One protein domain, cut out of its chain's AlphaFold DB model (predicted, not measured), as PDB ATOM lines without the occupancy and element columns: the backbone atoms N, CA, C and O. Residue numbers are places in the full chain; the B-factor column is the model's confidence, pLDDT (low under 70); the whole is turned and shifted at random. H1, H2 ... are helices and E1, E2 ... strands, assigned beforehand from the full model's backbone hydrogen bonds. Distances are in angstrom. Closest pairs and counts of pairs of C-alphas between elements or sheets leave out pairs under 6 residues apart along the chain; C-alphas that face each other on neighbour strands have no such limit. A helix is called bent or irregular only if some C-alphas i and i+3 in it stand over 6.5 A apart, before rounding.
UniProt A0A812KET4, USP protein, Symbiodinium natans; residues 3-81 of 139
ATOM      1  N   SER A   3      19.528 -20.738  13.060       90.44
ATOM      2  CA  SER A   3      19.654 -20.064  14.354       90.44
ATOM      3  C   SER A   3      21.123 -19.756  14.649       90.44
ATOM      4  O   SER A   3      22.013 -20.397  14.085       90.44
ATOM      5  N   ALA A   4      21.381 -18.838  15.585       88.62
ATOM      6  CA  ALA A   4      22.735 -18.587  16.086       88.62
ATOM      7  C   ALA A   4      23.434 -19.865  16.591       88.62
ATOM      8  O   ALA A   4      24.643 -20.004  16.442       88.62
ATOM      9  N   ASP A   5      22.669 -20.816  17.134       89.56
ATOM     10  CA  ASP A   5      23.202 -22.053  17.710       89.56
ATOM     11  C   ASP A   5      23.587 -23.081  16.618       89.56
ATOM     12  O   ASP A   5      24.359 -24.000  16.869       89.56
ATOM     13  N   THR A   6      23.076 -22.917  15.391       93.06
ATOM     14  CA  THR A   6      23.266 -23.857  14.266       93.06
ATOM     15  C   THR A   6      24.107 -23.297  13.114       93.06
ATOM     16  O   THR A   6      24.543 -24.068  12.265       93.06
ATOM     17  N   ASP A   7      24.325 -21.979  13.046       95.19
ATOM     18  CA  ASP A   7      24.975 -21.315  11.901       95.19
ATOM     19  C   ASP A   7      26.378 -21.869  11.604       95.19
ATOM     20  O   ASP A   7      26.656 -22.260  10.470       95.19
ATOM     21  N   ALA A   8      27.231 -21.979  12.629       96.81
ATOM     22  CA  ALA A   8      28.602 -22.463  12.466       96.81
ATOM     23  C   ALA A   8      28.652 -23.891  11.894       96.81
ATOM     24  O   ALA A   8      29.363 -24.143  10.923       96.81
ATOM     25  N   GLY A   9      27.835 -24.799  12.439       97.69
ATOM     26  CA  GLY A   9      27.778 -26.187  11.976       97.69
ATOM     27  C   GLY A   9      27.230 -26.322  10.553       97.69
ATOM     28  O   GLY A   9      27.721 -27.139   9.782       97.69
ATOM     29  N   ILE A  10      26.253 -25.492  10.165       97.00
ATOM     30  CA  ILE A  10      25.712 -25.487   8.795       97.00
ATOM     31  C   ILE A  10      26.775 -25.023   7.794       97.00
ATOM     32  O   ILE A  10      26.922 -25.630   6.734       97.00
ATOM     33  N   ARG A  11      27.532 -23.970   8.124       97.56
ATOM     34  CA  ARG A  11      28.624 -23.471   7.272       97.56
ATOM     35  C   ARG A  11      29.708 -24.521   7.081       97.56
ATOM     36  O   ARG A  11      30.096 -24.777   5.948       97.56
ATOM     37  N   GLU A  12      30.133 -25.155   8.170       98.06
ATOM     38  CA  GLU A  12      31.129 -26.227   8.134       98.06
ATOM     39  C   GLU A  12      30.647 -27.432   7.315       98.06
ATOM     40  O   GLU A  12      31.395 -27.968   6.492       98.06
ATOM     41  N   LEU A  13      29.383 -27.837   7.482       97.88
ATOM     42  CA  LEU A  13      28.779 -28.924   6.712       97.88
ATOM     43  C   LEU A  13      28.797 -28.625   5.209       97.88
ATOM     44  O   LEU A  13      29.166 -29.490   4.418       97.88
ATOM     45  N   LEU A  14      28.426 -27.407   4.809       97.75
ATOM     46  CA  LEU A  14      28.441 -27.004   3.403       97.75
ATOM     47  C   LEU A  14      29.865 -26.964   2.845       97.75
ATOM     48  O   LEU A  14      30.122 -27.578   1.809       97.75
ATOM     49  N   SER A  15      30.807 -26.320   3.541       97.00
ATOM     50  CA  SER A  15      32.184 -26.191   3.054       97.00
ATOM     51  C   SER A  15      32.897 -27.542   2.960       97.00
ATOM     52  O   SER A  15      33.556 -27.826   1.963       97.00
ATOM     53  N   SER A  16      32.732 -28.412   3.963       98.19
ATOM     54  CA  SER A  16      33.366 -29.743   3.989       98.19
ATOM     55  C   SER A  16      32.847 -30.684   2.898       98.19
ATOM     56  O   SER A  16      33.549 -31.614   2.512       98.19
ATOM     57  N   ASN A  17      31.652 -30.421   2.364       98.19
ATOM     58  CA  ASN A  17      31.025 -31.218   1.312       98.19
ATOM     59  C   ASN A  17      30.989 -30.495  -0.045       98.19
ATOM     60  O   ASN A  17      30.201 -30.875  -0.911       98.19
ATOM     61  N   SER A  18      31.818 -29.460  -0.245       97.38
ATOM     62  CA  SER A  18      31.864 -28.677  -1.496       97.38
ATOM     63  C   SER A  18      30.471 -28.206  -1.942       97.38
ATOM     64  O   SER A  18      30.082 -28.373  -3.098       97.38
ATOM     65  N   TYR A  19      29.677 -27.721  -0.980       97.50
ATOM     66  CA  TYR A  19      28.300 -27.244  -1.156       97.50
ATOM     67  C   TYR A  19      27.374 -28.245  -1.867       97.50
ATOM     68  O   TYR A  19      26.383 -27.858  -2.486       97.50
ATOM     69  N   PHE A  20      27.684 -29.543  -1.775       97.25
ATOM     70  CA  PHE A  20      26.963 -30.623  -2.449       97.25
ATOM     71  C   PHE A  20      26.829 -30.414  -3.972       97.25
ATOM     72  O   PHE A  20      25.860 -30.869  -4.581       97.25
ATOM     73  N   GLY A  21      27.809 -29.740  -4.588       97.69
ATOM     74  CA  GLY A  21      27.852 -29.466  -6.027       97.69
ATOM     75  C   GLY A  21      27.110 -28.204  -6.478       97.69
ATOM     76  O   GLY A  21      26.977 -27.997  -7.681       97.69
ATOM     77  N   LEU A  22      26.623 -27.381  -5.545       96.94
ATOM     78  CA  LEU A  22      26.104 -26.045  -5.840       96.94
ATOM     79  C   LEU A  22      27.239 -25.018  -5.889       96.94
ATOM     80  O   LEU A  22      28.237 -25.160  -5.180       96.94
ATOM     81  N   ASP A  23      27.044 -23.951  -6.659       96.88
ATOM     82  CA  ASP A  23      27.925 -22.785  -6.595       96.88
ATOM     83  C   ASP A  23      27.692 -22.032  -5.273       96.88
ATOM     84  O   ASP A  23      26.555 -21.898  -4.803       96.88
ATOM     85  N   GLU A  24      28.758 -21.531  -4.645       94.62
ATOM     86  CA  GLU A  24      28.655 -20.887  -3.324       94.62
ATOM     87  C   GLU A  24      27.749 -19.645  -3.340       94.62
ATOM     88  O   GLU A  24      27.066 -19.352  -2.359       94.62
ATOM     89  N   ASP A  25      27.693 -18.931  -4.466       93.69
ATOM     90  CA  ASP A  25      26.873 -17.729  -4.651       93.69
ATOM     91  C   ASP A  25      25.360 -18.019  -4.702       93.69
ATOM     92  O   ASP A  25      24.541 -17.132  -4.414       93.69
ATOM     93  N   GLN A  26      24.983 -19.271  -4.987       94.25
ATOM     94  CA  GLN A  26      23.605 -19.759  -4.964       94.25
ATOM     95  C   GLN A  26      23.102 -20.016  -3.540       94.25
ATOM     96  O   GLN A  26      21.886 -20.068  -3.323       94.25
ATOM     97  N   VAL A  27      24.001 -20.156  -2.561       96.06
ATOM     98  CA  VAL A  27      23.654 -20.485  -1.176       96.06
ATOM     99  C   VAL A  27      23.847 -19.265  -0.283       96.06
ATOM    100  O   VAL A  27      24.944 -18.764  -0.078       96.06
ATOM    101  N   THR A  28      22.760 -18.775   0.315       95.31
ATOM    102  CA  THR A  28      22.820 -17.682   1.295       95.31
ATOM    103  C   THR A  28      22.245 -18.134   2.630       95.31
ATOM    104  O   THR A  28      21.066 -18.480   2.732       95.31
ATOM    105  N   ILE A  29      23.074 -18.114   3.675       95.00
ATOM    106  CA  ILE A  29      22.651 -18.441   5.040       95.00
ATOM    107  C   ILE A  29      22.243 -17.154   5.751       95.00
ATOM    108  O   ILE A  29      23.079 -16.300   6.040       95.00
ATOM    109  N   LEU A  30      20.952 -17.050   6.056       93.94
ATOM    110  CA  LEU A  30      20.396 -16.009   6.917       93.94
ATOM    111  C   LEU A  30      20.266 -16.541   8.339       93.94
ATOM    112  O   LEU A  30      19.640 -17.588   8.537       93.94
ATOM    113  N   VAL A  31      20.828 -15.815   9.303       91.75
ATOM    114  CA  VAL A  31      20.745 -16.150  10.726       91.75
ATOM    115  C   VAL A  31      19.596 -15.376  11.354       91.75
ATOM    116  O   VAL A  31      19.512 -14.159  11.225       91.75
ATOM    117  N   GLN A  32      18.703 -16.099  12.015       89.25
ATOM    118  CA  GLN A  32      17.540 -15.542  12.681       89.25
ATOM    119  C   GLN A  32      17.903 -15.048  14.080       89.25
ATOM    120  O   GLN A  32      18.554 -15.759  14.857       89.25
ATOM    121  N   GLU A  33      17.446 -13.843  14.416       85.44
ATOM    122  CA  GLU A  33      17.650 -13.274  15.741       85.44
ATOM    123  C   GLU A  33      16.705 -13.896  16.783       85.44
ATOM    124  O   GLU A  33      15.694 -14.547  16.486       85.44
ATOM    125  N   LYS A  34      17.069 -13.725  18.058       86.19
ATOM    126  CA  LYS A  34      16.236 -14.126  19.194       86.19
ATOM    127  C   LYS A  34      15.447 -12.905  19.670       86.19
ATOM    128  O   LYS A  34      15.977 -11.801  19.718       86.19
ATOM    129  N   VAL A  35      14.201 -13.109  20.079       88.31
ATOM    130  CA  VAL A  35      13.346 -12.057  20.649       88.31
ATOM    131  C   VAL A  35      13.310 -12.156  22.165       88.31
ATOM    132  O   VAL A  35      13.451 -13.245  22.725       88.31
ATOM    133  N   ALA A  36      13.096 -11.032  22.846       91.50
ATOM    134  CA  ALA A  36      12.947 -11.022  24.296       91.50
ATOM    135  C   ALA A  36      11.758 -11.898  24.732       91.50
ATOM    136  O   ALA A  36      10.664 -11.834  24.163       91.50
ATOM    137  N   ALA A  37      11.982 -12.746  25.732       92.75
ATOM    138  CA  ALA A  37      10.934 -13.562  26.320       92.75
ATOM    139  C   ALA A  37      10.160 -12.741  27.359       92.75
ATOM    140  O   ALA A  37      10.751 -11.993  28.136       92.75
ATOM    141  N   LEU A  38       8.838 -12.910  27.389       94.44
ATOM    142  CA  LEU A  38       7.987 -12.330  28.426       94.44
ATOM    143  C   LEU A  38       7.851 -13.323  29.582       94.44
ATOM    144  O   LEU A  38       7.717 -14.525  29.354       94.44
ATOM    145  N   ALA A  39       7.906 -12.823  30.811       93.25
ATOM    146  CA  ALA A  39       7.794 -13.615  32.030       93.25
ATOM    147  C   ALA A  39       6.336 -13.956  32.370       93.25
ATOM    148  O   ALA A  39       6.069 -15.009  32.944       93.25
ATOM    149  N   ASN A  40       5.401 -13.059  32.046       92.50
ATOM    150  CA  ASN A  40       3.994 -13.174  32.419       92.50
ATOM    151  C   ASN A  40       3.078 -12.347  31.495       92.50
ATOM    152  O   ASN A  40       3.538 -11.657  30.581       92.50
ATOM    153  N   SER A  41       1.769 -12.425  31.749       94.25
ATOM    154  CA  SER A  41       0.727 -11.711  30.999       94.25
ATOM    155  C   SER A  41       0.784 -10.188  31.138       94.25
ATOM    156  O   SER A  41       0.209  -9.492  30.308       94.25
ATOM    157  N   ASP A  42       1.513  -9.671  32.128       95.06
ATOM    158  CA  ASP A  42       1.742  -8.234  32.318       95.06
ATOM    159  C   ASP A  42       2.873  -7.698  31.421       95.06
ATOM    160  O   ASP A  42       3.306  -6.557  31.564       95.06
ATOM    161  N   ALA A  43       3.370  -8.525  30.493       92.19
ATOM    162  CA  ALA A  43       4.433  -8.205  29.545       92.19
ATOM    163  C   ALA A  43       5.773  -7.804  30.193       92.19
ATOM    164  O   ALA A  43       6.581  -7.102  29.583       92.19
ATOM    165  N   LEU A  44       6.057  -8.295  31.404       94.50
ATOM    166  CA  LEU A  44       7.379  -8.136  32.009       94.50
ATOM    167  C   LEU A  44       8.429  -8.946  31.244       94.50
ATOM    168  O   LEU A  44       8.161 -10.067  30.813       94.50
ATOM    169  N   LEU A  45       9.643  -8.408  31.112       95.31
ATOM    170  CA  LEU A  45      10.758  -9.133  30.505       95.31
ATOM    171  C   LEU A  45      11.222 -10.271  31.416       95.31
ATOM    172  O   LEU A  45      11.431 -10.091  32.616       95.31
ATOM    173  N   SER A  46      11.426 -11.442  30.824       95.75
ATOM    174  CA  SER A  46      12.079 -12.560  31.490       95.75
ATOM    175  C   SER A  46      13.588 -12.323  31.535       95.75
ATOM    176  O   SER A  46      14.192 -11.914  30.542       95.75
ATOM    177  N   MET A  47      14.207 -12.581  32.685       96.00
ATOM    178  CA  MET A  47      15.627 -12.331  32.926       96.00
ATOM    179  C   MET A  47      16.376 -13.655  33.094       96.00
ATOM    180  O   MET A  47      15.980 -14.508  33.881       96.00
ATOM    181  N   ALA A  48      17.486 -13.812  32.377       92.75
ATOM    182  CA  ALA A  48      18.436 -14.919  32.521       92.75
ATOM    183  C   ALA A  48      19.615 -14.572  33.459       92.75
ATOM    184  O   ALA A  48      20.512 -15.387  33.662       92.75
ATOM    185  N   GLY A  49      19.645 -13.349  33.995       92.94
ATOM    186  CA  GLY A  49      20.627 -12.851  34.957       92.94
ATOM    187  C   GLY A  49      20.405 -11.361  35.250       92.94
ATOM    188  O   GLY A  49      19.568 -10.745  34.589       92.94
ATOM    189  N   PRO A  50      21.159 -10.749  36.185       92.12
ATOM    190  CA  PRO A  50      20.928  -9.366  36.625       92.12
ATOM    191  C   PRO A  50      20.924  -8.323  35.496       92.12
ATOM    192  O   PRO A  50      20.186  -7.347  35.559       92.12
ATOM    193  N   TYR A  51      21.708  -8.562  34.441       93.94
ATOM    194  CA  TYR A  51      21.838  -7.673  33.280       93.94
ATOM    195  C   TYR A  51      21.631  -8.414  31.952       93.94
ATOM    196  O   TYR A  51      22.141  -7.998  30.915       93.94
ATOM    197  N   LYS A  52      20.927  -9.555  31.974       93.25
ATOM    198  CA  LYS A  52      20.730 -10.403  30.793       93.25
ATOM    199  C   LYS A  52      19.263 -10.774  30.636       93.25
ATOM    200  O   LYS A  52      18.723 -11.516  31.451       93.25
ATOM    201  N   VAL A  53      18.646 -10.301  29.560       94.56
ATOM    202  CA  VAL A  53      17.281 -10.679  29.175       94.56
ATOM    203  C   VAL A  53      17.292 -12.105  28.623       94.56
ATOM    204  O   VAL A  53      18.163 -12.472  27.831       94.56
ATOM    205  N   ALA A  54      16.341 -12.923  29.062       92.69
ATOM    206  CA  ALA A  54      16.094 -14.227  28.472       92.69
ATOM    207  C   ALA A  54      15.454 -14.036  27.095       92.69
ATOM    208  O   ALA A  54      14.524 -13.246  26.931       92.69
ATOM    209  N   THR A  55      15.941 -14.766  26.098       91.19
ATOM    210  CA  THR A  55      15.444 -14.664  24.726       91.19
ATOM    211  C   THR A  55      14.921 -16.006  24.240       91.19
ATOM    212  O   THR A  55      15.362 -17.066  24.686       91.19
ATOM    213  N   LYS A  56      13.955 -15.962  23.327       85.56
ATOM    214  CA  LYS A  56      13.425 -17.127  22.622       85.56
ATOM    215  C   LYS A  56      13.676 -16.976  21.121       85.56
ATOM    216  O   LYS A  56      13.743 -15.844  20.638       85.56
ATOM    217  N   PRO A  57      13.803 -18.076  20.365       79.00
ATOM    218  CA  PRO A  57      13.824 -17.998  18.910       79.00
ATOM    219  C   PRO A  57      12.578 -17.269  18.396       79.00
ATOM    220  O   PRO A  57      11.484 -17.429  18.950       79.00
ATOM    221  N   HIS A  58      12.734 -16.463  17.348       79.25
ATOM    222  CA  HIS A  58      11.576 -15.924  16.635       79.25
ATOM    223  C   HIS A  58      10.753 -17.077  15.993       79.25
ATOM    224  O   HIS A  58      11.258 -18.175  15.748       79.25
ATOM    225  N   GLY A  59       9.456 -16.864  15.755       76.06
ATOM    226  CA  GLY A  59       8.647 -17.792  14.951       76.06
ATOM    227  C   GLY A  59       8.994 -17.706  13.460       76.06
ATOM    228  O   GLY A  59       9.617 -16.736  13.028       76.06
ATOM    229  N   HIS A  60       8.518 -18.658  12.652       79.38
ATOM    230  CA  HIS A  60       8.825 -18.747  11.211       79.38
ATOM    231  C   HIS A  60       8.454 -17.509  10.379       79.38
ATOM    232  O   HIS A  60       8.950 -17.354   9.268       79.38
ATOM    233  N   GLY A  61       7.613 -16.612  10.907       80.19
ATOM    234  CA  GLY A  61       7.247 -15.350  10.256       80.19
ATOM    235  C   GLY A  61       8.390 -14.337  10.110       80.19
ATOM    236  O   GLY A  61       8.250 -13.408   9.319       80.19
ATOM    237  N   ASP A  62       9.523 -14.521  10.804       85.12
ATOM    238  CA  ASP A  62      10.690 -13.618  10.709       85.12
ATOM    239  C   ASP A  62      11.352 -13.621   9.325       85.12
ATOM    240  O   ASP A  62      12.107 -12.719   8.962       85.12
ATOM    241  N   VAL A  63      11.067 -14.653   8.525       88.69
ATOM    242  CA  VAL A  63      11.656 -14.841   7.198       88.69
ATOM    243  C   VAL A  63      11.495 -13.613   6.306       88.69
ATOM    244  O   VAL A  63      12.421 -13.253   5.587       88.69
ATOM    245  N   HIS A  64      10.352 -12.929   6.374       90.25
ATOM    246  CA  HIS A  64      10.094 -11.756   5.542       90.25
ATOM    247  C   HIS A  64      10.996 -10.579   5.918       90.25
ATOM    248  O   HIS A  64      11.543  -9.923   5.032       90.25
ATOM    249  N   PHE A  65      11.178 -10.341   7.220       90.00
ATOM    250  CA  PHE A  65      12.067  -9.294   7.711       90.00
ATOM    251  C   PHE A  65      13.515  -9.589   7.321       90.00
ATOM    252  O   PHE A  65      14.179  -8.717   6.769       90.00
ATOM    253  N   LEU A  66      13.970 -10.830   7.515       91.69
ATOM    254  CA  LEU A  66      15.338 -11.246   7.196       91.69
ATOM    255  C   LEU A  66      15.652 -11.193   5.701       91.69
ATOM    256  O   LEU A  66      16.732 -10.761   5.311       91.69
ATOM    257  N   LEU A  67      14.715 -11.610   4.845       93.81
ATOM    258  CA  LEU A  67      14.892 -11.515   3.396       93.81
ATOM    259  C   LEU A  67      15.017 -10.059   2.936       93.81
ATOM    260  O   LEU A  67      15.820  -9.762   2.049       93.81
ATOM    261  N   HIS A  68      14.225  -9.162   3.525       93.31
ATOM    262  CA  HIS A  68      14.274  -7.740   3.212       93.31
ATOM    263  C   HIS A  68      15.557  -7.087   3.739       93.31
ATOM    264  O   HIS A  68      16.258  -6.426   2.981       93.31
ATOM    265  N   SER A  69      15.894  -7.287   5.017       92.12
ATOM    266  CA  SER A  69      17.069  -6.668   5.644       92.12
ATOM    267  C   SER A  69      18.390  -7.149   5.042       92.12
ATOM    268  O   SER A  69      19.341  -6.376   4.979       92.12
ATOM    269  N   ALA A  70      18.438  -8.379   4.525       93.44
ATOM    270  CA  ALA A  70      19.587  -8.906   3.792       93.44
ATOM    271  C   ALA A  70      19.659  -8.459   2.316       93.44
ATOM    272  O   ALA A  70      20.563  -8.889   1.602       93.44
ATOM    273  N   GLY A  71      18.699  -7.667   1.819       95.25
ATOM    274  CA  GLY A  71      18.648  -7.232   0.414       95.25
ATOM    275  C   GLY A  71      18.374  -8.360  -0.591       95.25
ATOM    276  O   GLY A  71      18.504  -8.172  -1.800       95.25
ATOM    277  N   LEU A  72      17.980  -9.549  -0.120       95.06
ATOM    278  CA  LEU A  72      17.788 -10.719  -0.977       95.06
ATOM    279  C   LEU A  72      16.610 -10.558  -1.927       95.06
ATOM    280  O   LEU A  72      16.693 -10.983  -3.076       95.06
ATOM    281  N   VAL A  73      15.533  -9.928  -1.455       94.50
ATOM    282  CA  VAL A  73      14.359  -9.658  -2.291       94.50
ATOM    283  C   VAL A  73      14.751  -8.780  -3.478       94.50
ATOM    284  O   VAL A  73      14.426  -9.117  -4.611       94.50
ATOM    285  N   GLU A  74      15.504  -7.706  -3.239       95.25
ATOM    286  CA  GLU A  74      15.958  -6.796  -4.294       95.25
ATOM    287  C   GLU A  74      16.878  -7.500  -5.294       95.25
ATOM    288  O   GLU A  74      16.650  -7.420  -6.503       95.25
ATOM    289  N   ARG A  75      17.847  -8.281  -4.799       95.31
ATOM    290  CA  ARG A  75      18.720  -9.103  -5.644       95.31
ATOM    291  C   ARG A  75      17.917 -10.052  -6.536       95.31
ATOM    292  O   ARG A  75      18.113 -10.076  -7.747       95.31
ATOM    293  N   TRP A  76      16.987 -10.811  -5.960       96.00
ATOM    294  CA  TRP A  76      16.172 -11.772  -6.705       96.00
ATOM    295  C   TRP A  76      15.262 -11.113  -7.739       96.00
ATOM    296  O   TRP A  76      15.062 -11.682  -8.812       96.00
ATOM    297  N   MET A  77      14.742  -9.916  -7.449       95.31
ATOM    298  CA  MET A  77      14.011  -9.128  -8.440       95.31
ATOM    299  C   MET A  77      14.920  -8.710  -9.600       95.31
ATOM    300  O   MET A  77      14.520  -8.855 -10.754       95.31
ATOM    301  N   GLY A  78      16.143  -8.248  -9.316       96.94
ATOM    302  CA  GLY A  78      17.140  -7.900 -10.336       96.94
ATOM    303  C   GLY A  78      17.560  -9.090 -11.208       96.94
ATOM    304  O   GLY A  78      17.765  -8.939 -12.408       96.94
ATOM    305  N   GLU A  79      17.606 -10.291 -10.626       95.81
ATOM    306  CA  GLU A  79      17.854 -11.560 -11.327       95.81
ATOM    307  C   GLU A  79      16.631 -12.079 -12.114       95.81
ATOM    308  O   GLU A  79      16.726 -13.073 -12.832       95.81
ATOM    309  N   GLY A  80      15.460 -11.446 -11.979       97.00
ATOM    310  CA  GLY A  80      14.232 -11.856 -12.662       97.00
ATOM    311  C   GLY A  80      13.564 -13.108 -12.080       97.00
ATOM    312  O   GLY A  80      12.772 -13.761 -12.772       97.00
ATOM    313  N   ARG A  81      13.849 -13.465 -10.819       95.12
ATOM    314  CA  ARG A  81      13.172 -14.578 -10.135       95.12
ATOM    315  C   ARG A  81      11.708 -14.226  -9.878       95.12
ATOM    316  O   ARG A  81      11.390 -13.139  -9.411       95.12
TER     317      ARG A  81
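This is residues 3 to 81 of the 139 residues of the protein "USP protein" of Symbiodinium natans (UniProt A0A812KET4). The model is an open, elongated frame of three runs along its length: H1 and the short H2 on one side, H3 and H4 on the other, and between them a long extended stretch, residues 22 to 33, that leads into E1. Beyond the small pair of strands E1 and E3, a looped head with E2 makes the other end, while residues 74 to 80, of which 74 to 78 belong to H4, stand free. The printed part has 79 residues, with four named helices and three named strands in the order H1, H2, E1, E2, E3, H3, H4; the class is mixed, helices and strands, and the sheet E1 - E3 is antiparallel. It is only just loose, close to extended, with a radius of gyration of the C-alphas of 17.1 A and spans of 49 by 31 by 18 A.

H1, residues 7 to 16, and H2, residues 18 to 21, are close but not clearly touching, with the C-alphas of Leu 14 and Phe 20 closest at 7.0 A. E1, residues 34 to 36, and E3, residues 55 to 57, are antiparallel neighbours at 138 degrees; N 35 and O 56 are 2.8 A apart, as are N 56 and O 35, both within hydrogen-bond range. E2, residues 47 to 49, pairs with no named strand, but pairs antiparallel with residues 52 to 53. E2 and E3 are only just apart, the closest C-alphas at 8.4 A. H3, residues 60 to 69, and H4, residues 72 to 78, are close but not clearly touching, with the C-alphas of Leu 67 and Val 73 closest at 6.0 A; they run the same way at a steep tilt of 56 degrees. H1 is apart from both H3 and H4. Every O i to N i+4 pair is within hydrogen-bond range in H1 and H4, against 4 of 6 in H3; H2 is too short for such a pair.

H1 begins at C-alpha 7 (24.975, -21.315, 11.901) and is 14.3 A long. H2 measures 6.1 A from C-alpha 18 to C-alpha 21, and is neither bent nor irregular, but only just. E1 is 6.8 A long from C-alpha 34 (16.236, -14.126, 19.194), E2 5.4 A and E3 6.9 A. H3 is 15.6 A long and only just irregular: C-alphas 61 and 64 are 6.6 A apart. H4, 9.8 A long, ends at C-alpha 78 (17.140, -7.900, -10.336).

The two C-alphas farthest apart are those of Gly 21 and Asp 42, at 51.0 A. The link from H2 to E1 is long, with 12 residues; that from E1 to E2 is short but not tight, with 10. The printed part has no cut, its mean pLDDT is 92.9, and no printed residue is under 70.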